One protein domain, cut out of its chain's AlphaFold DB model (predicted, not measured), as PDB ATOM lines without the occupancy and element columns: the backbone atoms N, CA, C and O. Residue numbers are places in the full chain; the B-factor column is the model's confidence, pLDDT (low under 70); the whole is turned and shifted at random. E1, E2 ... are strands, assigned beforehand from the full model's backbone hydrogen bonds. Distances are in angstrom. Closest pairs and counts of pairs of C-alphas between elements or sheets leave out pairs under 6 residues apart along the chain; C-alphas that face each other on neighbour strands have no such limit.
ATOM      1  N   GLY A 129     285.230 252.469 330.538       46.31
ATOM      2  CA  GLY A 129     284.750 253.066 331.783       46.31
ATOM      3  C   GLY A 129     285.818 253.729 332.660       46.31
ATOM      4  O   GLY A 129     285.567 253.956 333.839       46.31
ATOM      5  N   LYS A 130     287.035 253.963 332.141       51.41
ATOM      6  CA  LYS A 130     288.225 254.355 332.931       51.41
ATOM      7  C   LYS A 130     289.192 255.254 332.137       51.41
ATOM      8  O   LYS A 130     289.164 255.263 330.903       51.41
ATOM      9  N   CYS A 131     290.100 255.951 332.834       60.09
ATOM     10  CA  CYS A 131     291.296 256.615 332.274       60.09
ATOM     11  C   CYS A 131     292.069 255.634 331.369       60.09
ATOM     12  O   CYS A 131     292.427 254.570 331.848       60.09
ATOM     13  N   SER A 132     292.295 255.925 330.080       60.47
ATOM     14  CA  SER A 132     292.804 254.934 329.102       60.47
ATOM     15  C   SER A 132     294.150 254.308 329.490       60.47
ATOM     16  O   SER A 132     295.018 254.996 330.022       60.47
ATOM     17  N   ALA A 133     294.362 253.039 329.133       63.44
ATOM     18  CA  ALA A 133     295.669 252.394 329.258       63.44
ATOM     19  C   ALA A 133     296.742 253.146 328.439       63.44
ATOM     20  O   ALA A 133     296.441 253.579 327.317       63.44
ATOM     21  N   PRO A 134     297.969 253.297 328.965       69.69
ATOM     22  CA  PRO A 134     299.128 253.710 328.178       69.69
ATOM     23  C   PRO A 134     299.335 252.780 326.976       69.69
ATOM     24  O   PRO A 134     299.144 251.567 327.076       69.69
ATOM     25  N   SER A 135     299.722 253.326 325.825       68.31
ATOM     26  CA  SER A 135     300.121 252.502 324.680       68.31
ATOM     27  C   SER A 135     301.528 251.942 324.885       68.31
ATOM     28  O   SER A 135     302.394 252.655 325.380       68.31
ATOM     29  N   GLY A 136     301.781 250.714 324.421       67.81
ATOM     30  CA  GLY A 136     303.136 250.150 324.375       67.81
ATOM     31  C   GLY A 136     303.621 249.485 325.663       67.81
ATOM     32  O   GLY A 136     304.824 249.332 325.830       67.81
ATOM     33  N   ILE A 137     302.714 249.070 326.555       75.00
ATOM     34  CA  ILE A 137     303.072 248.296 327.752       75.00
ATOM     35  C   ILE A 137     303.635 246.936 327.312       75.00
ATOM     36  O   ILE A 137     302.907 246.099 326.774       75.00
ATOM     37  N   GLY A 138     304.933 246.726 327.518       73.75
ATOM     38  CA  GLY A 138     305.623 245.470 327.241       73.75
ATOM     39  C   GLY A 138     305.511 244.454 328.379       73.75
ATOM     40  O   GLY A 138     305.085 244.762 329.490       73.75
ATOM     41  N   THR A 139     305.923 243.214 328.114       80.69
ATOM     42  CA  THR A 139     305.939 242.139 329.116       80.69
ATOM     43  C   THR A 139     306.788 242.521 330.330       80.69
ATOM     44  O   THR A 139     307.971 242.827 330.193       80.69
ATOM     45  N   GLY A 140     306.198 242.454 331.526       79.00
ATOM     46  CA  GLY A 140     306.862 242.827 332.781       79.00
ATOM     47  C   GLY A 140     306.897 244.332 333.064       79.00
ATOM     48  O   GLY A 140     307.494 244.732 334.057       79.00
ATOM     49  N   GLN A 141     306.263 245.150 332.220       86.25
ATOM     50  CA  GLN A 141     306.047 246.573 332.460       86.25
ATOM     51  C   GLN A 141     304.645 246.825 333.019       86.25
ATOM     52  O   GLN A 141     303.728 246.015 332.849       86.25
ATOM     53  N   VAL A 142     304.481 247.986 333.647       87.69
ATOM     54  CA  VAL A 142     303.208 248.455 334.197       87.69
ATOM     55  C   VAL A 142     302.837 249.776 333.551       87.69
ATOM     56  O   VAL A 142     303.614 250.727 333.555       87.69
ATOM     57  N   GLY A 143     301.627 249.865 333.014       86.75
ATOM     58  CA  GLY A 143     301.043 251.139 332.630       86.75
ATOM     59  C   GLY A 143     300.394 251.822 333.829       86.75
ATOM     60  O   GLY A 143     299.653 251.188 334.570       86.75
ATOM     61  N   VAL A 144     300.592 253.123 334.001       90.12
ATOM     62  CA  VAL A 144     299.869 253.927 334.995       90.12
ATOM     63  C   VAL A 144     299.119 255.049 334.288       90.12
ATOM     64  O   VAL A 144     299.680 255.741 333.444       90.12
ATOM     65  N   CYS A 145     297.843 255.238 334.619       85.38
ATOM     66  CA  CYS A 145     297.043 256.372 334.161       85.38
ATOM     67  C   CYS A 145     296.632 257.212 335.360       85.38
ATOM     68  O   CYS A 145     295.977 256.693 336.264       85.38
ATOM     69  N   ILE A 146     296.980 258.493 335.337       87.81
ATOM     70  CA  ILE A 146     296.577 259.479 336.333       87.81
ATOM     71  C   ILE A 146     295.609 260.448 335.660       87.81
ATOM     72  O   ILE A 146     295.956 261.114 334.682       87.81
ATOM     73  N   GLY A 147     294.380 260.494 336.158       82.25
ATOM     74  CA  GLY A 147     293.339 261.409 335.715       82.25
ATOM     75  C   GLY A 147     293.049 262.445 336.788       82.25
ATOM     76  O   GLY A 147     292.774 262.096 337.932       82.25
ATOM     77  N   MET A 148     293.069 263.716 336.407       78.62
ATOM     78  CA  MET A 148     292.648 264.836 337.242       78.62
ATOM     79  C   MET A 148     291.493 265.540 336.565       78.62
ATOM     80  O   MET A 148     291.578 265.836 335.371       78.62
ATOM     81  N   TYR A 149     290.423 265.820 337.291       72.62
ATOM     82  CA  TYR A 149     289.255 266.463 336.703       72.62
ATOM     83  C   TYR A 149     288.413 267.177 337.751       72.62
ATOM     84  O   TYR A 149     288.484 266.915 338.954       72.62
ATOM     85  N   ILE A 150     287.566 268.076 337.262       66.56
ATOM     86  CA  ILE A 150     286.592 268.770 338.093       66.56
ATOM     87  C   ILE A 150     285.243 268.089 337.902       66.56
ATOM     88  O   ILE A 150     284.600 268.276 336.873       66.56
ATOM     89  N   SER A 151     284.811 267.287 338.878       58.72
ATOM     90  CA  SER A 151     283.576 266.497 338.744       58.72
ATOM     91  C   SER A 151     282.289 267.325 338.906       58.72
ATOM     92  O   SER A 151     281.220 266.933 338.438       58.72
ATOM     93  N   ALA A 152     282.388 268.507 339.522       57.03
ATOM     94  CA  ALA A 152     281.271 269.426 339.705       57.03
ATOM     95  C   ALA A 152     280.743 269.984 338.373       57.03
ATOM     96  O   ALA A 152     281.491 270.207 337.425       57.03
ATOM     97  N   ARG A 153     279.441 270.281 338.311       56.62
ATOM     98  CA  ARG A 153     278.785 270.796 337.097       56.62
ATOM     99  C   ARG A 153     279.154 272.232 336.743       56.62
ATOM    100  O   ARG A 153     279.248 272.582 335.568       56.62
ATOM    101  N   THR A 154     279.345 273.057 337.760       58.97
ATOM    102  CA  THR A 154     279.558 274.496 337.627       58.97
ATOM    103  C   THR A 154     280.637 274.909 338.613       58.97
ATOM    104  O   THR A 154     280.645 274.431 339.746       58.97
ATOM    105  N   ILE A 155     281.534 275.786 338.173       56.19
ATOM    106  CA  ILE A 155     282.601 276.368 338.979       56.19
ATOM    107  C   ILE A 155     282.441 277.885 338.887       56.19
ATOM    108  O   ILE A 155     282.622 278.468 337.813       56.19
ATOM    109  N   ASN A 156     282.065 278.516 339.999       60.19
ATOM    110  CA  ASN A 156     281.718 279.941 340.069       60.19
ATOM    111  C   ASN A 156     280.660 280.355 339.017       60.19
ATOM    112  O   ASN A 156     279.783 279.568 338.663       60.19
ATOM    113  N   ILE A 157     280.700 281.610 338.547       55.72
ATOM    114  CA  ILE A 157     279.715 282.190 337.608       55.72
ATOM    115  C   ILE A 157     280.016 281.801 336.146       55.72
ATOM    116  O   ILE A 157     279.116 281.778 335.308       55.72
ATOM    117  N   VAL A 158     281.279 281.488 335.831       52.66
ATOM    118  CA  VAL A 158     281.790 281.439 334.447       52.66
ATOM    119  C   VAL A 158     282.182 280.031 333.985       52.66
ATOM    120  O   VAL A 158     282.131 279.742 332.790       52.66
ATOM    121  N   GLY A 159     282.566 279.131 334.893       55.25
ATOM    122  CA  GLY A 159     283.077 277.806 334.540       55.25
ATOM    123  C   GLY A 159     282.008 276.715 334.574       55.25
ATOM    124  O   GLY A 159     281.197 276.650 335.495       55.25
ATOM    125  N   ARG A 160     282.041 275.791 333.609       54.12
ATOM    126  CA  ARG A 160     281.428 274.461 333.753       54.12
ATOM    127  C   ARG A 160     282.525 273.428 334.007       54.12
ATOM    128  O   ARG A 160     283.544 273.454 333.318       54.12
ATOM    129  N   GLY A 161     282.325 272.565 334.997       53.34
ATOM    130  CA  GLY A 161     283.135 271.359 335.194       53.34
ATOM    131  C   GLY A 161     282.485 270.149 334.509       53.34
ATOM    132  O   GLY A 161     281.461 270.290 333.835       53.34
ATOM    133  N   ASP A 162     283.119 268.977 334.612       50.81
ATOM    134  CA  ASP A 162     282.841 267.805 333.760       50.81
ATOM    135  C   ASP A 162     281.426 267.259 333.976       50.81
ATOM    136  O   ASP A 162     280.821 266.707 333.059       50.81
ATOM    137  N   ASN A 163     280.832 267.470 335.161       48.12
ATOM    138  CA  ASN A 163     279.533 266.896 335.545       48.12
ATOM    139  C   ASN A 163     279.437 265.383 335.262       48.12
ATOM    140  O   ASN A 163     278.349 264.833 335.059       48.12
ATOM    141  N   ARG A 164     280.589 264.722 335.182       47.66
ATOM    142  CA  ARG A 164     280.760 263.298 334.956       47.66
ATOM    143  C   ARG A 164     281.595 262.786 336.116       47.66
ATOM    144  O   ARG A 164     282.556 263.422 336.544       47.66
ATOM    145  N   GLY A 165     281.195 261.628 336.627       41.62
ATOM    146  CA  GLY A 165     282.105 260.790 337.395       41.62
ATOM    147  C   GLY A 165     283.280 260.312 336.518       41.62
ATOM    148  O   GLY A 165     283.338 260.672 335.342       41.62
ATOM    149  N   PRO A 166     284.168 259.453 337.042       32.94
ATOM    150  CA  PRO A 166     285.463 259.024 336.455       32.94
ATOM    151  C   PRO A 166     285.453 258.361 335.048       32.94
ATOM    152  O   PRO A 166     286.429 257.761 334.609       32.94
ATOM    153  N   VAL A 167     284.344 258.411 334.311       38.00
ATOM    154  CA  VAL A 167     283.974 257.446 333.264       38.00
ATOM    155  C   VAL A 167     283.960 258.053 331.842       38.00
ATOM    156  O   VAL A 167     283.460 257.432 330.909       38.00
ATOM    157  N   GLY A 168     284.466 259.275 331.621       40.94
ATOM    158  CA  GLY A 168     284.271 260.002 330.350       40.94
ATOM    159  C   GLY A 168     285.543 260.478 329.637       40.94
ATOM    160  O   GLY A 168     286.047 261.550 329.941       40.94
ATOM    161  N   ASN A 169     286.009 259.773 328.597       42.31
ATOM    162  CA  ASN A 169     287.046 260.275 327.668       42.31
ATOM    163  C   ASN A 169     286.417 261.006 326.459       42.31
ATOM    164  O   ASN A 169     286.600 260.599 325.313       42.31
ATOM    165  N   ASP A 170     285.635 262.064 326.699       43.59
ATOM    166  CA  ASP A 170     285.046 262.887 325.630       43.59
ATOM    167  C   ASP A 170     285.965 264.079 325.296       43.59
ATOM    168  O   ASP A 170     286.220 264.914 326.164       43.59
ATOM    169  N   PRO A 171     286.438 264.234 324.045       37.75
ATOM    170  CA  PRO A 171     287.296 265.352 323.643       37.75
ATOM    171  C   PRO A 171     286.591 266.727 323.653       37.75
ATOM    172  O   PRO A 171     287.225 267.742 323.339       37.75
ATOM    173  N   LYS A 172     285.288 266.778 323.967       39.78
ATOM    174  CA  LYS A 172     284.487 267.993 324.201       39.78
ATOM    175  C   LYS A 172     284.275 268.300 325.695       39.78
ATOM    176  O   LYS A 172     283.602 269.283 325.997       39.78
ATOM    177  N   ALA A 173     284.796 267.469 326.603       40.06
ATOM    178  CA  ALA A 173     284.639 267.614 328.050       40.06
ATOM    179  C   ALA A 173     285.496 268.747 328.632       40.06
ATOM    180  O   ALA A 173     286.567 269.064 328.109       40.06
ATOM    181  N   THR A 174     284.998 269.326 329.724       51.06
ATOM    182  CA  THR A 174     285.602 270.407 330.518       51.06
ATOM    183  C   THR A 174     286.818 269.950 331.322       51.06
ATOM    184  O   THR A 174     287.284 268.830 331.152       51.06
ATOM    185  N   PHE A 175     287.409 270.861 332.103       54.03
ATOM    186  CA  PHE A 175     288.784 270.772 332.593       54.03
ATOM    187  C   PHE A 175     289.206 269.389 333.130       54.03
ATOM    188  O   PHE A 175     288.716 268.932 334.165       54.03
ATOM    189  N   ARG A 176     290.142 268.755 332.413       68.94
ATOM    190  CA  ARG A 176     290.759 267.467 332.737       68.94
ATOM    191  C   ARG A 176     292.243 267.510 332.397       68.94
ATOM    192  O   ARG A 176     292.588 268.026 331.337       68.94
ATOM    193  N   ALA A 177     293.089 266.925 333.230       77.31
ATOM    194  CA  ALA A 177     294.446 266.542 332.864       77.31
ATOM    195  C   ALA A 177     294.561 265.016 332.918       77.31
ATOM    196  O   ALA A 177     294.028 264.379 333.825       77.31
ATOM    197  N   GLN A 178     295.212 264.418 331.927       80.75
ATOM    198  CA  GLN A 178     295.476 262.984 331.896       80.75
ATOM    199  C   GLN A 178     296.950 262.744 331.605       80.75
ATOM    200  O   GLN A 178     297.474 263.273 330.624       80.75
ATOM    201  N   ILE A 179     297.581 261.934 332.448       86.75
ATOM    202  CA  ILE A 179     298.983 261.549 332.355       86.75
ATOM    203  C   ILE A 179     299.029 260.030 332.257       86.75
ATOM    204  O   ILE A 179     298.417 259.329 333.062       86.75
ATOM    205  N   GLN A 180     299.727 259.522 331.250       86.44
ATOM    206  CA  GLN A 180     299.950 258.098 331.044       86.44
ATOM    207  C   GLN A 180     301.441 257.806 331.128       86.44
ATOM    208  O   GLN A 180     302.240 258.430 330.427       86.44
ATOM    209  N   LEU A 181     301.798 256.832 331.950       91.00
ATOM    210  CA  LEU A 181     303.170 256.426 332.214       91.00
ATOM    211  C   LEU A 181     303.343 254.945 331.888       91.00
ATOM    212  O   LEU A 181     302.427 254.159 332.124       91.00
ATOM    213  N   VAL A 182     304.511 254.558 331.394       88.56
ATOM    214  CA  VAL A 182     304.959 253.162 331.361       88.56
ATOM    215  C   VAL A 182     306.136 253.040 332.316       88.56
ATOM    216  O   VAL A 182     307.111 253.779 332.211       88.56
ATOM    217  N   VAL A 183     306.017 252.129 333.273       94.19
ATOM    218  CA  VAL A 183     307.027 251.829 334.284       94.19
ATOM    219  C   VAL A 183     307.651 250.486 333.936       94.19
ATOM    220  O   VAL A 183     306.935 249.507 333.715       94.19
ATOM    221  N   ASP A 184     308.978 250.431 333.906       92.81
ATOM    222  CA  ASP A 184     309.753 249.201 333.748       92.81
ATOM    223  C   ASP A 184     310.547 248.947 335.040       92.81
ATOM    224  O   ASP A 184     311.653 249.476 335.197       92.81
ATOM    225  N   PRO A 185     309.996 248.144 335.973       88.31
ATOM    226  CA  PRO A 185     310.650 247.832 337.241       88.31
ATOM    227  C   PRO A 185     312.041 247.224 337.082       88.31
ATOM    228  O   PRO A 185     312.937 247.502 337.875       88.31
ATOM    229  N   LYS A 186     312.256 246.428 336.029       86.44
ATOM    230  CA  LYS A 186     313.535 245.747 335.796       86.44
ATOM    231  C   LYS A 186     314.614 246.697 335.299       86.44
ATOM    232  O   LYS A 186     315.783 246.497 335.614       86.44
ATOM    233  N   LYS A 187     314.238 247.701 334.506       88.44
ATOM    234  CA  LYS A 187     315.168 248.725 334.006       88.44
ATOM    235  C   LYS A 187     315.279 249.943 334.917       88.44
ATOM    236  O   LYS A 187     316.148 250.775 334.680       88.44
ATOM    237  N   GLY A 188     314.401 250.076 335.909       89.62
ATOM    238  CA  GLY A 188     314.352 251.259 336.764       89.62
ATOM    239  C   GLY A 188     313.885 252.518 336.038       89.62
ATOM    240  O   GLY A 188     314.190 253.621 336.477       89.62
ATOM    241  N   SER A 189     313.153 252.378 334.929       91.25
ATOM    242  CA  SER A 189     312.763 253.505 334.079       91.25
ATOM    243  C   SER A 189     311.267 253.796 334.143       91.25
ATOM    244  O   SER A 189     310.443 252.882 334.200       91.25
ATOM    245  N   VAL A 190     310.915 255.079 334.060       92.75
ATOM    246  CA  VAL A 190     309.535 255.554 333.913       92.75
ATOM    247  C   VAL A 190     309.469 256.481 332.709       92.75
ATOM    248  O   VAL A 190     310.195 257.470 332.640       92.75
ATOM    249  N   GLU A 191     308.578 256.183 331.770       87.88
ATOM    250  CA  GLU A 191     308.384 256.975 330.558       87.88
ATOM    251  C   GLU A 191     306.981 257.575 330.529       87.88
ATOM    252  O   GLU A 191     305.983 256.870 330.684       87.88
ATOM    253  N   THR A 192     306.880 258.885 330.292       82.75
ATOM    254  CA  THR A 192     305.584 259.518 330.019       82.75
ATOM    255  C   THR A 192     305.209 259.281 328.563       82.75
ATOM    256  O   THR A 192     305.858 259.796 327.656       82.75
ATOM    257  N   THR A 193     304.134 258.535 328.331       68.44
ATOM    258  CA  THR A 193     303.648 258.227 326.977       68.44
ATOM    259  C   THR A 193     302.650 259.254 326.471       68.44
ATOM    260  O   THR A 193     302.516 259.452 325.264       68.44
ATOM    261  N   THR A 194     301.906 259.906 327.364       72.00
ATOM    262  CA  THR A 194     300.883 260.875 326.974       72.00
ATOM    263  C   THR A 194     300.587 261.846 328.104       72.00
ATOM    264  O   THR A 194     300.361 261.431 329.237       72.00
ATOM    265  N   THR A 195     300.470 263.124 327.736       76.81
ATOM    266  CA  THR A 195     299.969 264.200 328.596       76.81
ATOM    267  C   THR A 195     298.920 264.987 327.829       76.81
ATOM    268  O   THR A 195     299.181 265.500 326.739       76.81
ATOM    269  N   GLN A 196     297.696 265.034 328.351       73.56
ATOM    270  CA  GLN A 196     296.561 265.663 327.675       73.56
ATOM    271  C   GLN A 196     295.797 266.594 328.605       73.56
ATOM    272  O   GLN A 196     295.547 266.264 329.758       73.56
ATOM    273  N   ALA A 197     295.365 267.727 328.048       73.25
ATOM    274  CA  ALA A 197     294.445 268.665 328.678       73.25
ATOM    275  C   ALA A 197     293.070 268.663 327.986       73.25
ATOM    276  O   ALA A 197     292.982 268.581 326.754       73.25
ATOM    277  N   GLY A 198     292.013 268.795 328.786       66.75
ATOM    278  CA  GLY A 198     290.609 268.895 328.381       66.75
ATOM    279  C   GLY A 198     290.207 270.285 327.865       66.75
ATOM    280  O   GLY A 198     291.033 271.192 327.735       66.75
ATOM    281  N   LYS A 199     288.919 270.462 327.544       63.38
ATOM    282  CA  LYS A 199     288.340 271.684 326.952       63.38
ATOM    283  C   LYS A 199     287.237 272.299 327.804       63.38
ATOM    284  O   LYS A 199     286.097 271.850 327.771       63.38
ATOM    285  N   THR A 200     287.505 273.414 328.467       61.59
ATOM    286  CA  THR A 200     286.500 274.092 329.298       61.59
ATOM    287  C   THR A 200     285.539 274.935 328.460       61.59
ATOM    288  O   THR A 200     285.971 275.738 327.635       61.59
ATOM    289  N   SER A 201     284.230 274.767 328.674       58.00
ATOM    290  CA  SER A 201     283.160 275.476 327.955       58.00
ATOM    291  C   SER A 201     282.448 276.492 328.848       58.00
ATOM    292  O   SER A 201     282.291 276.262 330.046       58.00
ATOM    293  N   VAL A 202     281.981 277.588 328.243       54.97
ATOM    294  CA  VAL A 202     281.250 278.680 328.907       54.97
ATOM    295  C   VAL A 202     279.862 278.785 328.288       54.97
ATOM    296  O   VAL A 202     279.775 278.910 327.071       54.97
ATOM    297  N   PHE A 203     278.807 278.756 329.109       49.22
ATOM    298  CA  PHE A 203     277.391 279.028 328.779       49.22
ATOM    299  C   PHE A 203     276.708 278.160 327.681       49.22
ATOM    300  O   PHE A 203     275.582 277.709 327.905       49.22
ATOM    301  N   VAL A 204     277.369 277.853 326.557       50.03
ATOM    302  CA  VAL A 204     276.878 277.108 325.382       50.03
ATOM    303  C   VAL A 204     277.786 275.905 325.085       50.03
ATOM    304  O   VAL A 204     279.009 276.032 324.995       50.03
ATOM    305  N   ASP A 205     277.189 274.726 324.900       47.06
ATOM    306  CA  ASP A 205     277.910 273.498 324.546       47.06
ATOM    307  C   ASP A 205     278.559 273.639 323.152       47.06
ATOM    308  O   ASP A 205     277.868 273.854 322.158       47.06
ATOM    309  N   GLY A 206     279.889 273.497 323.062       49.06
ATOM    310  CA  GLY A 206     280.635 273.506 321.790       49.06
ATOM    311  C   GLY A 206     281.537 274.721 321.534       49.06
ATOM    312  O   GLY A 206     282.337 274.674 320.603       49.06
ATOM    313  N   LEU A 207     281.481 275.756 322.379       55.66
ATOM    314  CA  LEU A 207     282.320 276.970 322.302       55.66
ATOM    315  C   LEU A 207     283.506 276.974 323.295       55.66
ATOM    316  O   LEU A 207     284.070 278.021 323.601       55.66
ATOM    317  N   GLY A 208     283.890 275.808 323.822       62.66
ATOM    318  CA  GLY A 208     284.947 275.692 324.830       62.66
ATOM    319  C   GLY A 208     286.379 275.853 324.315       62.66
ATOM    320  O   GLY A 208     286.699 275.497 323.178       62.66
ATOM    321  N   ARG A 209     287.265 276.348 325.187       63.94
ATOM    322  CA  ARG A 209     288.709 276.496 324.942       63.94
ATOM    323  C   ARG A 209     289.491 275.351 325.582       63.94
ATOM    324  O   ARG A 209     289.226 274.961 326.717       63.94
ATOM    325  N   LYS A 210     290.463 274.806 324.845       69.75
ATOM    326  CA  LYS A 210     291.370 273.763 325.351       69.75
ATOM    327  C   LYS A 210     292.331 274.365 326.377       69.75
ATOM    328  O   LYS A 210     292.873 275.436 326.122       69.75
ATOM    329  N   GLY A 211     292.508 273.686 327.506       71.44
ATOM    330  CA  GLY A 211     293.546 274.017 328.479       71.44
ATOM    331  C   GLY A 211     294.930 273.530 328.050       71.44
ATOM    332  O   GLY A 211     295.105 272.965 326.964       71.44
ATOM    333  N   THR A 212     295.902 273.709 328.934       76.50
ATOM    334  CA  THR A 212     297.251 273.138 328.819       76.50
ATOM    335  C   THR A 212     297.496 272.172 329.975       76.50
ATOM    336  O   THR A 212     296.869 272.287 331.024       76.50
ATOM    337  N   ALA A 213     298.357 271.179 329.770       81.00
ATOM    338  CA  ALA A 213     298.806 270.269 330.817       81.00
ATOM    339  C   ALA A 213     300.262 269.909 330.544       81.00
ATOM    340  O   ALA A 213     300.621 269.598 329.406       81.00
ATOM    341  N   MET A 214     301.074 269.969 331.586       84.81
ATOM    342  CA  MET A 214     302.473 269.574 331.592       84.81
ATOM    343  C   MET A 214     302.702 268.676 332.796       84.81
ATOM    344  O   MET A 214     302.027 268.808 333.816       84.81
ATOM    345  N   ASN A 215     303.660 267.770 332.675       89.69
ATOM    346  CA  ASN A 215     304.080 266.936 333.780       89.69
ATOM    347  C   ASN A 215     305.593 266.744 333.768       89.69
ATOM    348  O   ASN A 215     306.234 266.801 332.719       89.69
ATOM    349  N   THR A 216     306.136 266.455 334.940       93.00
ATOM    350  CA  THR A 216     307.493 265.951 335.122       93.00
ATOM    351  C   THR A 216     307.441 264.674 335.951       93.00
ATOM    352  O   THR A 216     306.494 264.437 336.705       93.00
ATOM    353  N   VAL A 217     308.443 263.820 335.772       94.94
ATOM    354  CA  VAL A 217     308.641 262.609 336.568       94.94
ATOM    355  C   VAL A 217     310.029 262.720 337.182       94.94
ATOM    356  O   VAL A 217     310.987 263.010 336.462       94.94
ATOM    357  N   SER A 218     310.133 262.564 338.501       95.50
ATOM    358  CA  SER A 218     311.427 262.548 339.183       95.50
ATOM    359  C   SER A 218     312.259 261.352 338.728       95.50
ATOM    360  O   SER A 218     311.715 260.348 338.271       95.50
ATOM    361  N   GLU A 219     313.572 261.425 338.924       94.06
ATOM    362  CA  GLU A 219     314.420 260.248 338.758       94.06
ATOM    363  C   GLU A 219     313.927 259.123 339.693       94.06
ATOM    364  O   GLU A 219     313.730 259.381 340.889       94.06
ATOM    365  N   PRO A 220     313.628 257.918 339.173       95.19
ATOM    366  CA  PRO A 220     313.136 256.832 340.006       95.19
ATOM    367  C   PRO A 220     314.223 256.293 340.934       95.19
ATOM    368  O   PRO A 220     315.358 256.075 340.517       95.19
ATOM    369  N   THR A 221     313.862 256.006 342.181       94.94
ATOM    370  CA  THR A 221     314.726 255.299 343.137       94.94
ATOM    371  C   THR A 221     314.259 253.858 343.300       94.94
ATOM    372  O   THR A 221     313.074 253.577 343.127       94.94
ATOM    373  N   GLN A 222     315.168 252.935 343.624       93.81
ATOM    374  CA  GLN A 222     314.840 251.542 343.947       93.81
ATOM    375  C   GLN A 222     315.343 251.184 345.344       93.81
ATOM    376  O   GLN A 222     316.464 251.546 345.705       93.81
ATOM    377  N   ASP A 223     314.511 250.493 346.123       90.62
ATOM    378  CA  ASP A 223     314.922 249.904 347.401       90.62
ATOM    379  C   ASP A 223     315.596 248.529 347.212       90.62
ATOM    380  O   ASP A 223     315.624 247.973 346.112       90.62
ATOM    381  N   ASP A 224     316.103 247.941 348.301       89.06
ATOM    382  CA  ASP A 224     316.759 246.620 348.292       89.06
ATOM    383  C   ASP A 224     315.842 245.472 347.823       89.06
ATOM    384  O   ASP A 224     316.310 244.371 347.523       89.06
ATOM    385  N   LYS A 225     314.524 245.701 347.781       87.38
ATOM    386  CA  LYS A 225     313.518 244.742 347.305       87.38
ATOM    387  C   LYS A 225     313.156 244.978 345.835       87.38
ATOM    388  O   LYS A 225     312.319 244.255 345.301       87.38
ATOM    389  N   GLY A 226     313.773 245.964 345.183       87.00
ATOM    390  CA  GLY A 226     313.497 246.357 343.805       87.00
ATOM    391  C   GLY A 226     312.223 247.188 343.641       87.00
ATOM    392  O   GLY A 226     311.780 247.392 342.510       87.00
ATOM    393  N   ASN A 227     311.613 247.673 344.728       91.31
ATOM    394  CA  ASN A 227     310.455 248.556 344.626       91.31
ATOM    395  C   ASN A 227     310.913 249.921 344.133       91.31
ATOM    396  O   ASN A 227     311.732 250.588 344.768       91.31
ATOM    397  N   MET A 228     310.344 250.351 343.017       94.62
ATOM    398  CA  MET A 228     310.558 251.677 342.475       94.62
ATOM    399  C   MET A 228     309.718 252.707 343.212       94.62
ATOM    400  O   MET A 228     308.534 252.473 343.437       94.62
ATOM    401  N   THR A 229     310.290 253.869 343.505       96.25
ATOM    402  CA  THR A 229     309.565 255.052 343.979       96.25
ATOM    403  C   THR A 229     309.888 256.241 343.085       96.25
ATOM    404  O   THR A 229     311.047 256.490 342.763       96.25
ATOM    405  N   PHE A 230     308.867 256.981 342.664       97.12
ATOM    406  CA  PHE A 230     309.034 258.189 341.857       97.12
ATOM    407  C   PHE A 230     307.875 259.155 342.084       97.12
ATOM    408  O   PHE A 230     306.755 258.749 342.399       97.12
ATOM    409  N   THR A 231     308.138 260.443 341.899       97.38
ATOM    410  CA  THR A 231     307.142 261.502 342.035       97.38
ATOM    411  C   THR A 231     306.760 262.038 340.668       97.38
ATOM    412  O   THR A 231     307.618 262.355 339.845       97.38
ATOM    413  N   VAL A 232     305.459 262.149 340.433       95.31
ATOM    414  CA  VAL A 232     304.879 262.779 339.252       95.31
ATOM    415  C   VAL A 232     304.361 264.144 339.670       95.31
ATOM    416  O   VAL A 232     303.507 264.232 340.551       95.31
ATOM    417  N   THR A 233     304.861 265.194 339.030       93.38
ATOM    418  CA  THR A 233     304.352 266.556 339.204       93.38
ATOM    419  C   THR A 233     303.569 266.948 337.967       93.38
ATOM    420  O   THR A 233     304.013 266.696 336.848       93.38
ATOM    421  N   VAL A 234     302.404 267.554 338.149       88.50
ATOM    422  CA  VAL A 234     301.498 267.968 337.078       88.50
ATOM    423  C   VAL A 234     301.092 269.410 337.308       88.50
ATOM    424  O   VAL A 234     300.675 269.751 338.408       88.50
ATOM    425  N   THR A 235     301.136 270.205 336.243       86.00
ATOM    426  CA  THR A 235     300.525 271.535 336.186       86.00
ATOM    427  C   THR A 235     299.605 271.580 334.983       86.00
ATOM    428  O   THR A 235     300.035 271.367 333.843       86.00
ATOM    429  N   ALA A 236     298.331 271.870 335.209       79.38
ATOM    430  CA  ALA A 236     297.349 271.999 334.148       79.38
ATOM    431  C   ALA A 236     296.612 273.332 334.259       79.38
ATOM    432  O   ALA A 236     296.049 273.641 335.299       79.38
ATOM    433  N   GLN A 237     296.563 274.118 333.183       76.50
ATOM    434  CA  GLN A 237     295.875 275.411 333.178       76.50
ATOM    435  C   GLN A 237     294.567 275.354 332.413       76.50
ATOM    436  O   GLN A 237     294.502 274.885 331.269       76.50
ATOM    437  N   ASN A 238     293.522 275.897 333.029       67.25
ATOM    438  CA  ASN A 238     292.217 276.038 332.411       67.25
ATOM    439  C   ASN A 238     292.294 276.904 331.145       67.25
ATOM    440  O   ASN A 238     292.833 278.003 331.166       67.25
ATOM    441  N   GLY A 239     291.673 276.455 330.048       67.06
ATOM    442  CA  GLY A 239     291.588 277.226 328.797       67.06
ATOM    443  C   GLY A 239     290.819 278.553 328.920       67.06
ATOM    444  O   GLY A 239     290.746 279.319 327.957       67.06
ATOM    445  N   LEU A 240     290.229 278.811 330.089       66.69
ATOM    446  CA  LEU A 240     289.504 280.024 330.457       66.69
ATOM    447  C   LEU A 240     290.142 280.790 331.626       66.69
ATOM    448  O   LEU A 240     289.492 281.686 332.157       66.69
ATOM    449  N   SER A 241     291.378 280.470 332.022       68.31
ATOM    450  CA  SER A 241     292.084 281.131 333.137       68.31
ATOM    451  C   SER A 241     292.206 282.657 332.984       68.31
ATOM    452  O   SER A 241     292.396 283.367 333.959       68.31
ATOM    453  N   PHE A 242     292.036 283.188 331.769       69.62
ATOM    454  CA  PHE A 242     292.017 284.628 331.495       69.62
ATOM    455  C   PHE A 242     290.734 285.351 331.956       69.62
ATOM    456  O   PHE A 242     290.681 286.580 331.897       69.62
ATOM    457  N   LEU A 243     289.674 284.630 332.342       65.25
ATOM    458  CA  LEU A 243     288.414 285.227 332.796       65.25
ATOM    459  C   LEU A 243     288.429 285.459 334.316       65.25
ATOM    460  O   LEU A 243     288.767 284.537 335.060       65.25
ATOM    461  N   PRO A 244     287.973 286.630 334.807       62.81
ATOM    462  CA  PRO A 244     287.852 286.882 336.240       62.81
ATOM    463  C   PRO A 244     286.989 285.823 336.943       62.81
ATOM    464  O   PRO A 244     285.845 285.582 336.552       62.81
ATOM    465  N   GLY A 245     287.536 285.195 337.987       60.62
ATOM    466  CA  GLY A 245     286.846 284.173 338.783       60.62
ATOM    467  C   GLY A 245     286.857 282.756 338.192       60.62
ATOM    468  O   GLY A 245     286.209 281.868 338.755       60.62
ATOM    469  N   ALA A 246     287.562 282.517 337.081       59.62
ATOM    470  CA  ALA A 246     287.871 281.160 336.639       59.62
ATOM    471  C   ALA A 246     288.911 280.511 337.576       59.62
ATOM    472  O   ALA A 246     289.754 281.216 338.121       59.62
ATOM    473  N   PRO A 247     288.871 279.178 337.762       59.62
ATOM    474  CA  PRO A 247     289.968 278.438 338.383       59.62
ATOM    475  C   PRO A 247     291.308 278.715 337.703       59.62
ATOM    476  O   PRO A 247     291.362 278.700 336.465       59.62
ATOM    477  N   ASP A 248     292.351 278.894 338.515       64.19
ATOM    478  CA  ASP A 248     293.753 278.960 338.090       64.19
ATOM    479  C   ASP A 248     294.269 277.571 337.647       64.19
ATOM    480  O   ASP A 248     293.502 276.736 337.148       64.19
ATOM    481  N   SER A 249     295.579 277.321 337.749       74.19
ATOM    482  CA  SER A 249     296.141 275.997 337.502       74.19
ATOM    483  C   SER A 249     295.631 274.966 338.507       74.19
ATOM    484  O   SER A 249     295.342 275.261 339.664       74.19
ATOM    485  N   ILE A 250     295.533 273.731 338.026       73.38
ATOM    486  CA  ILE A 250     295.508 272.546 338.863       73.38
ATOM    487  C   ILE A 250     296.939 272.048 338.941       73.38
ATOM    488  O   ILE A 250     297.513 271.655 337.919       73.38
ATOM    489  N   ASP A 251     297.474 272.054 340.151       81.94
ATOM    490  CA  ASP A 251     298.803 271.556 340.455       81.94
ATOM    491  C   ASP A 251     298.686 270.293 341.303       81.94
ATOM    492  O   ASP A 251     297.807 270.172 342.155       81.94
ATOM    493  N   MET A 252     299.525 269.302 341.029       88.69
ATOM    494  CA  MET A 252     299.555 268.066 341.803       88.69
ATOM    495  C   MET A 252     300.946 267.478 341.838       88.69
ATOM    496  O   MET A 252     301.657 267.460 340.837       88.69
ATOM    497  N   THR A 253     301.293 266.953 343.001       93.38
ATOM    498  CA  THR A 253     302.416 266.052 343.193       93.38
ATOM    499  C   THR A 253     301.865 264.726 343.689       93.38
ATOM    500  O   THR A 253     301.047 264.696 344.603       93.38
ATOM    501  N   ILE A 254     302.277 263.612 343.097       94.69
ATOM    502  CA  ILE A 254     301.940 262.280 343.602       94.69
ATOM    503  C   ILE A 254     303.170 261.392 343.561       94.69
ATOM    504  O   ILE A 254     303.806 261.235 342.520       94.69
ATOM    505  N   THR A 255     303.504 260.802 344.700       97.25
ATOM    506  CA  THR A 255     304.570 259.814 344.809       97.25
ATOM    507  C   THR A 255     303.964 258.428 344.674       97.25
ATOM    508  O   THR A 255     303.114 258.026 345.472       97.25
ATOM    509  N   LEU A 256     304.393 257.704 343.646       96.19
ATOM    510  CA  LEU A 256     303.976 256.338 343.365       96.19
ATOM    511  C   LEU A 256     305.082 255.372 343.767       96.19
ATOM    512  O   LEU A 256     306.265 255.672 343.597       96.19
ATOM    513  N   ASN A 257     304.681 254.198 344.244       95.00
ATOM    514  CA  ASN A 257     305.568 253.055 344.400       95.00
ATOM    515  C   ASN A 257     305.109 251.887 343.525       95.00
ATOM    516  O   ASN A 257     303.914 251.604 343.430       95.00
ATOM    517  N   VAL A 258     306.062 251.223 342.873       94.75
ATOM    518  CA  VAL A 258     305.809 250.120 341.938       94.75
ATOM    519  C   VAL A 258     306.739 248.952 342.243       94.75
ATOM    520  O   VAL A 258     307.952 249.133 342.293       94.75
ATOM    521  N   THR A 259     306.191 247.754 342.438       92.44
ATOM    522  CA  THR A 259     306.994 246.553 342.733       92.44
ATOM    523  C   THR A 259     307.501 245.870 341.458       92.44
ATOM    524  O   THR A 259     306.916 246.069 340.385       92.44
ATOM    525  N   PRO A 260     308.531 245.007 341.543       89.12
ATOM    526  CA  PRO A 260     308.963 244.165 340.422       89.12
ATOM    527  C   PRO A 260     307.859 243.269 339.842       89.12
ATOM    528  O   PRO A 260     307.878 242.948 338.653       89.12
ATOM    529  N   GLU A 261     306.880 242.882 340.662       86.12
ATOM    530  CA  GLU A 261     305.712 242.078 340.275       86.12
ATOM    531  C   GLU A 261     304.602 242.915 339.623       86.12
ATOM    532  O   GLU A 261     303.582 242.372 339.198       86.12
ATOM    533  N   GLY A 262     304.787 244.232 339.548       83.25
ATOM    534  CA  GLY A 262     303.886 245.159 338.881       83.25
ATOM    535  C   GLY A 262     302.730 245.672 339.740       83.25
ATOM    536  O   GLY A 262     301.741 246.182 339.207       83.25
ATOM    537  N   GLN A 263     302.829 245.554 341.066       88.31
ATOM    538  CA  GLN A 263     301.873 246.186 341.976       88.31
ATOM    539  C   GLN A 263     302.148 247.683 342.055       88.31
ATOM    540  O   GLN A 263     303.303 248.093 342.071       88.31
ATOM    541  N   VAL A 264     301.091 248.492 342.141       90.94
ATOM    542  CA  VAL A 264     301.190 249.954 342.221       90.94
ATOM    543  C   VAL A 264     300.493 250.443 343.479       90.94
ATOM    544  O   VAL A 264     299.368 250.028 343.768       90.94
ATOM    545  N   GLY A 265     301.151 251.338 344.203       92.25
ATOM    546  CA  GLY A 265     300.604 252.058 345.342       92.25
ATOM    547  C   GLY A 265     300.867 253.558 345.232       92.25
ATOM    548  O   GLY A 265     301.405 254.062 344.241       92.25
ATOM    549  N   VAL A 266     300.451 254.279 346.268       94.62
ATOM    550  CA  VAL A 266     300.635 255.725 346.404       94.62
ATOM    551  C   VAL A 266     301.265 255.972 347.762       94.62
ATOM    552  O   VAL A 266     300.675 255.612 348.773       94.62
ATOM    553  N   GLU A 267     302.429 256.604 347.813       94.50
ATOM    554  CA  GLU A 267     303.100 256.947 349.075       94.50
ATOM    555  C   GLU A 267     302.578 258.257 349.675       94.50
ATOM    556  O   GLU A 267     302.615 258.453 350.890       94.50
ATOM    557  N   GLY A 268     302.022 259.126 348.833       92.88
ATOM    558  CA  GLY A 268     301.411 260.384 349.233       92.88
ATOM    559  C   GLY A 268     301.520 261.419 348.124       92.88
ATOM    560  O   GLY A 268     301.832 261.095 346.978       92.88
ATOM    561  N   GLY A 269     301.248 262.672 348.468       92.44
ATOM    562  CA  GLY A 269     301.308 263.781 347.529       92.44
ATOM    563  C   GLY A 269     300.392 264.927 347.925       92.44
ATOM    564  O   GLY A 269     299.729 264.881 348.969       92.44
ATOM    565  N   THR A 270     300.342 265.938 347.074       90.44
ATOM    566  CA  THR A 270     299.525 267.137 347.250       90.44
ATOM    567  C   THR A 270     298.774 267.467 345.970       90.44
ATOM    568  O   THR A 270     299.181 267.071 344.878       90.44
ATOM    569  N   ARG A 271     297.644 268.158 346.085       84.69
ATOM    570  CA  ARG A 271     296.890 268.665 344.939       84.69
ATOM    571  C   ARG A 271     296.172 269.963 345.282       84.69
ATOM    572  O   ARG A 271     295.552 270.060 346.343       84.69
ATOM    573  N   ASP A 272     296.156 270.877 344.326       76.88
ATOM    574  CA  ASP A 272     295.588 272.215 344.449       76.88
ATOM    575  C   ASP A 272     294.500 272.415 343.394       76.88
ATOM    576  O   ASP A 272     294.481 271.756 342.354       76.88
ATOM    577  N   GLY A 273     293.588 273.356 343.642       59.62
ATOM    578  CA  GLY A 273     292.737 273.876 342.574       59.62
ATOM    579  C   GLY A 273     291.745 272.866 341.997       59.62
ATOM    580  O   GLY A 273     291.474 272.918 340.805       59.62
ATOM    581  N   TYR A 274     291.143 272.025 342.847       63.81
ATOM    582  CA  TYR A 274     289.997 271.141 342.559       63.81
ATOM    583  C   TYR A 274     290.331 269.673 342.187       63.81
ATOM    584  O   TYR A 274     291.368 269.365 341.612       63.81
ATOM    585  N   PRO A 275     289.466 268.712 342.558       61.12
ATOM    586  CA  PRO A 275     289.947 267.699 343.505       61.12
ATOM    587  C   PRO A 275     289.837 266.223 343.125       61.12
ATOM    588  O   PRO A 275     290.278 265.349 343.880       61.12
ATOM    589  N   SER A 276     289.182 265.917 342.007       75.00
ATOM    590  CA  SER A 276     288.971 264.516 341.672       75.00
ATOM    591  C   SER A 276     290.229 263.969 341.025       75.00
ATOM    592  O   SER A 276     290.722 264.502 340.030       75.00
ATOM    593  N   LEU A 277     290.745 262.913 341.634       80.88
ATOM    594  CA  LEU A 277     291.974 262.250 341.245       80.88
ATOM    595  C   LEU A 277     291.679 260.770 341.107       80.88
ATOM    596  O   LEU A 277     291.111 260.148 342.002       80.88
ATOM    597  N   GLU A 278     292.089 260.200 339.991       80.62
ATOM    598  CA  GLU A 278     292.007 258.773 339.754       80.62
ATOM    599  C   GLU A 278     293.347 258.246 339.260       80.62
ATOM    600  O   GLU A 278     293.986 258.845 338.396       80.62
ATOM    601  N   VAL A 279     293.772 257.120 339.819       85.94
ATOM    602  CA  VAL A 279     294.993 256.415 339.439       85.94
ATOM    603  C   VAL A 279     294.620 254.975 339.125       85.94
ATOM    604  O   VAL A 279     294.032 254.283 339.959       85.94
ATOM    605  N   TYR A 280     294.969 254.522 337.925       82.25
ATOM    606  CA  TYR A 280     294.799 253.134 337.496       82.25
ATOM    607  C   TYR A 280     296.136 252.550 337.077       82.25
ATOM    608  O   TYR A 280     296.909 253.214 336.387       82.25
ATOM    609  N   ALA A 281     296.354 251.294 337.438       84.44
ATOM    610  CA  ALA A 281     297.447 250.477 336.945       84.44
ATOM    611  C   ALA A 281     296.944 249.517 335.864       84.44
ATOM    612  O   ALA A 281     295.801 249.054 335.913       84.44
ATOM    613  N   TYR A 282     297.808 249.226 334.903       78.56
ATOM    614  CA  TYR A 282     297.568 248.367 333.757       78.56
ATOM    615  C   TYR A 282     298.712 247.377 333.617       78.56
ATOM    616  O   TYR A 282     299.872 247.780 333.637       78.56
ATOM    617  N   ASP A 283     298.399 246.104 333.419       76.38
ATOM    618  CA  ASP A 283     299.412 245.123 333.040       76.38
ATOM    619  C   ASP A 283     299.567 245.024 331.512       76.38
ATOM    620  O   ASP A 283     298.804 245.604 330.733       76.38
ATOM    621  N   SER A 284     300.564 244.255 331.073       71.56
ATOM    622  CA  SER A 284     300.829 243.987 329.649       71.56
ATOM    623  C   SER A 284     299.694 243.259 328.905       71.56
ATOM    624  O   SER A 284     299.663 243.266 327.676       71.56
ATOM    625  N   GLN A 285     298.748 242.649 329.625       63.12
ATOM    626  CA  GLN A 285     297.569 241.983 329.060       63.12
ATOM    627  C   GLN A 285     296.373 242.947 328.949       63.12
ATOM    628  O   GLN A 285     295.338 242.608 328.372       63.12
ATOM    629  N   GLY A 286     296.515 244.172 329.463       62.12
ATOM    630  CA  GLY A 286     295.471 245.187 329.483       62.12
ATOM    631  C   GLY A 286     294.466 245.014 330.621       62.12
ATOM    632  O   GLY A 286     293.423 245.683 330.595       62.12
ATOM    633  N   ASN A 287     294.755 244.160 331.610       64.00
ATOM    634  CA  ASN A 287     293.992 244.119 332.853       64.00
ATOM    635  C   ASN A 287     294.232 245.410 333.630       64.00
ATOM    636  O   ASN A 287     295.292 246.025 333.533       64.00
ATOM    637  N   VAL A 288     293.225 245.838 334.388       69.69
ATOM    638  CA  VAL A 288     293.211 247.152 335.030       69.69
ATOM    639  C   VAL A 288     292.899 247.049 336.513       69.69
ATOM    640  O   VAL A 288     291.858 246.515 336.900       69.69
ATOM    641  N   THR A 289     293.744 247.674 337.324       71.88
ATOM    642  CA  THR A 289     293.601 247.741 338.778       71.88
ATOM    643  C   THR A 289     293.393 249.195 339.200       71.88
ATOM    644  O   THR A 289     294.247 250.037 338.916       71.88
ATOM    645  N   PRO A 290     292.264 249.546 339.844       73.50
ATOM    646  CA  PRO A 290     292.116 250.862 340.455       73.50
ATOM    647  C   PRO A 290     293.063 250.974 341.657       73.50
ATOM    648  O   PRO A 290     293.035 250.130 342.551       73.50
ATOM    649  N   VAL A 291     293.896 252.014 341.664       81.12
ATOM    650  CA  VAL A 291     294.870 252.273 342.734       81.12
ATOM    651  C   VAL A 291     294.310 253.306 343.705       81.12
ATOM    652  O   VAL A 291     294.182 253.035 344.892       81.12
ATOM    653  N   LEU A 292     293.921 254.477 343.202       80.62
ATOM    654  CA  LEU A 292     293.378 255.566 344.012       80.62
ATOM    655  C   LEU A 292     292.199 256.205 343.291       80.62
ATOM    656  O   LEU A 292     292.258 256.434 342.085       80.62
ATOM    657  N   GLN A 293     291.147 256.518 344.037       79.50
ATOM    658  CA  GLN A 293     289.997 257.262 343.543       79.50
ATOM    659  C   GLN A 293     289.541 258.254 344.610       79.50
ATOM    660  O   GLN A 293     289.109 257.869 345.694       79.50
ATOM    661  N   ILE A 294     289.647 259.536 344.289       76.62
ATOM    662  CA  ILE A 294     289.125 260.645 345.074       76.62
ATOM    663  C   ILE A 294     288.036 261.301 344.234       76.62
ATOM    664  O   ILE A 294     288.281 261.714 343.098       76.62
ATOM    665  N   HIS A 295     286.829 261.380 344.791       71.06
ATOM    666  CA  HIS A 295     285.666 261.953 344.126       71.06
ATOM    667  C   HIS A 295     285.058 263.039 344.992       71.06
ATOM    668  O   HIS A 295     284.551 262.781 346.080       71.06
ATOM    669  N   GLU A 296     285.061 264.247 344.463       65.50
ATOM    670  CA  GLU A 296     284.564 265.430 345.152       65.50
ATOM    671  C   GLU A 296     283.591 266.111 344.199       65.50
ATOM    672  O   GLU A 296     283.973 266.653 343.158       65.50
ATOM    673  N   THR A 297     282.309 265.936 344.515       57.50
ATOM    674  CA  THR A 297     281.169 266.109 343.601       57.50
ATOM    675  C   THR A 297     280.280 267.277 343.994       57.50
ATOM    676  O   THR A 297     279.450 267.718 343.191       57.50
ATOM    677  N   LYS A 298     280.441 267.811 345.208       56.03
ATOM    678  CA  LYS A 298     279.687 268.971 345.671       56.03
ATOM    679  C   LYS A 298     280.459 270.241 345.313       56.03
ATOM    680  O   LYS A 298     281.667 270.294 345.508       56.03
ATOM    681  N   PRO A 299     279.777 271.319 344.893       56.09
ATOM    682  CA  PRO A 299     280.417 272.623 344.723       56.09
ATOM    683  C   PRO A 299     281.125 273.144 345.986       56.09
ATOM    684  O   PRO A 299     282.024 273.953 345.864       56.09
ATOM    685  N   ALA A 300     280.748 272.685 347.185       59.00
ATOM    686  CA  ALA A 300     281.445 273.019 348.433       59.00
ATOM    687  C   ALA A 300     282.765 272.247 348.631       59.00
ATOM    688  O   ALA A 300     283.625 272.698 349.382       59.00
ATOM    689  N   ASP A 301     282.922 271.100 347.962       57.41
ATOM    690  CA  ASP A 301     284.187 270.357 347.917       57.41
ATOM    691  C   ASP A 301     285.192 271.100 347.018       57.41
ATOM    692  O   ASP A 301     286.406 270.999 347.181       57.41
ATOM    693  N   LEU A 302     284.680 271.936 346.106       57.12
ATOM    694  CA  LEU A 302     285.498 272.845 345.329       57.12
ATOM    695  C   LEU A 302     286.036 273.977 346.216       57.12
ATOM    696  O   LEU A 302     285.481 275.076 346.260       57.12
ATOM    697  N   LYS A 303     287.159 273.727 346.885       56.41
ATOM    698  CA  LYS A 303     287.887 274.751 347.638       56.41
ATOM    699  C   LYS A 303     288.840 275.547 346.728       56.41
ATOM    700  O   LYS A 303     289.433 274.942 345.833       56.41
ATOM    701  N   PRO A 304     289.016 276.868 346.955       56.84
ATOM    702  CA  PRO A 304     290.113 277.669 346.380       56.84
ATOM    703  C   PRO A 304     291.475 276.970 346.561       56.84
ATOM    704  O   PRO A 304     291.517 276.014 347.331       56.84
ATOM    705  N   PRO A 305     292.565 277.398 345.887       56.47
ATOM    706  CA  PRO A 305     293.833 276.661 345.836       56.47
ATOM    707  C   PRO A 305     294.528 276.613 347.210       56.47
ATOM    708  O   PRO A 305     295.463 277.348 347.499       56.47
ATOM    709  N   GLU A 306     294.000 275.761 348.076       65.31
ATOM    710  CA  GLU A 306     294.552 275.312 349.336       65.31
ATOM    711  C   GLU A 306     295.037 273.884 349.102       65.31
ATOM    712  O   GLU A 306     294.313 273.056 348.536       65.31
ATOM    713  N   GLU A 307     296.266 273.616 349.530       74.56
ATOM    714  CA  GLU A 307     296.949 272.351 349.297       74.56
ATOM    715  C   GLU A 307     296.232 271.187 349.995       74.56
ATOM    716  O   GLU A 307     296.098 271.146 351.221       74.56
ATOM    717  N   GLN A 308     295.759 270.211 349.214       81.19
ATOM    718  CA  GLN A 308     295.063 269.029 349.727       81.19
ATOM    719  C   GLN A 308     295.965 267.798 349.680       81.19
ATOM    720  O   GLN A 308     296.567 267.488 348.654       81.19
ATOM    721  N   LYS A 309     296.010 267.039 350.779       87.75
ATOM    722  CA  LYS A 309     296.832 265.826 350.867       87.75
ATOM    723  C   LYS A 309     296.220 264.659 350.097       87.75
ATOM    724  O   LYS A 309     295.037 264.349 350.245       87.75
ATOM    725  N   ILE A 310     297.059 263.958 349.344       88.56
ATOM    726  CA  ILE A 310     296.737 262.670 348.731       88.56
ATOM    727  C   ILE A 310     297.031 261.564 349.759       88.56
ATOM    728  O   ILE A 310     298.140 261.521 350.301       88.56
TER     729      ILE A 310
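Overview. This is residues 129 to 310 of the 327 residues of the protein "RHS repeat-associated core domain-containing protein" of Acidobacteria bacterium (UniProt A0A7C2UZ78). The model is an elongated sandwich of two twisted five-stranded sheets, their strands running roughly along its long axis, with long loops gathered at one end. The chain passes between the sheets at E3 to E4, E7 to E8 and E9 to E10. The printed part has 182 residues, with no named helix and ten named strands, E1 to E10 in chain order; both sheets are antiparallel, ordered E3 E2 E1 E8 E9 and E4 E5 E6 E7 E10. The class is all strand, though under half of the residues, 77, are in named strands. It is compact, with a radius of gyration of the C-alphas of 16.4 A, and spans 52 by 30 by 24 A.

Along the chain. Start at Gly 129 and pass residues 129 to 141, which hold no named element. Find C-alpha 142 at (303.208, 248.455, 334.197); from there E1, residues 142 to 149, runs 22.9 A. Next come E2, residues 176 to 184, 26.4 A, and E3, residues 189 to 197, 24.4 A. Then read E4, residues 212 to 217, E5, residues 228 to 237, 29.4 A, and E6, residues 249 to 258, 28.0 A. E7, residues 264 to 271, bends by 67 degrees at residue 267. E8 is residues 276 to 282, E9 residues 288 to 294, and E10 residues 308 to 310, ending at C-alpha 310 at (296.737, 262.670, 348.731).

Arrangement. Look first at E1, an inner strand: N 144 and O 181 of E2 are 2.8 A apart, and N 145 and O 280 of E8 are 2.8 A apart. E2 and E3 form a hairpin, with N 180 and O 194 at 2.8 A; E8 and E9 form another, with N 279 and O 292 at 2.8 A. In the second sheet, E4 to E7 are a meander, each strand the antiparallel neighbour of the one before: look at N 214 and O 235, 2.9 A, N 232 and O 254, 2.8 A, and N 255 and O 268, 2.8 A. The edge strand E10 pairs with E7 through N 310 and O 269, 2.8 A. The strands of one sheet stand at 22 degrees to those of the other. Between the sheets, the closest C-alphas of E3 and E4, Ala 197 and Ala 213, are 5.1 A apart.

Size, cuts and confidence. The C-alphas farthest apart, Val 204 and Asp 224, are 55.2 A apart. The printed part has no cut. The long links are E1 to E2, E3 to E4, E5 to E6 and E9 to E10. The mean pLDDT of the printed part is 73.5; 78 residues are under 70, among them 150 to 176 and 198 to 210.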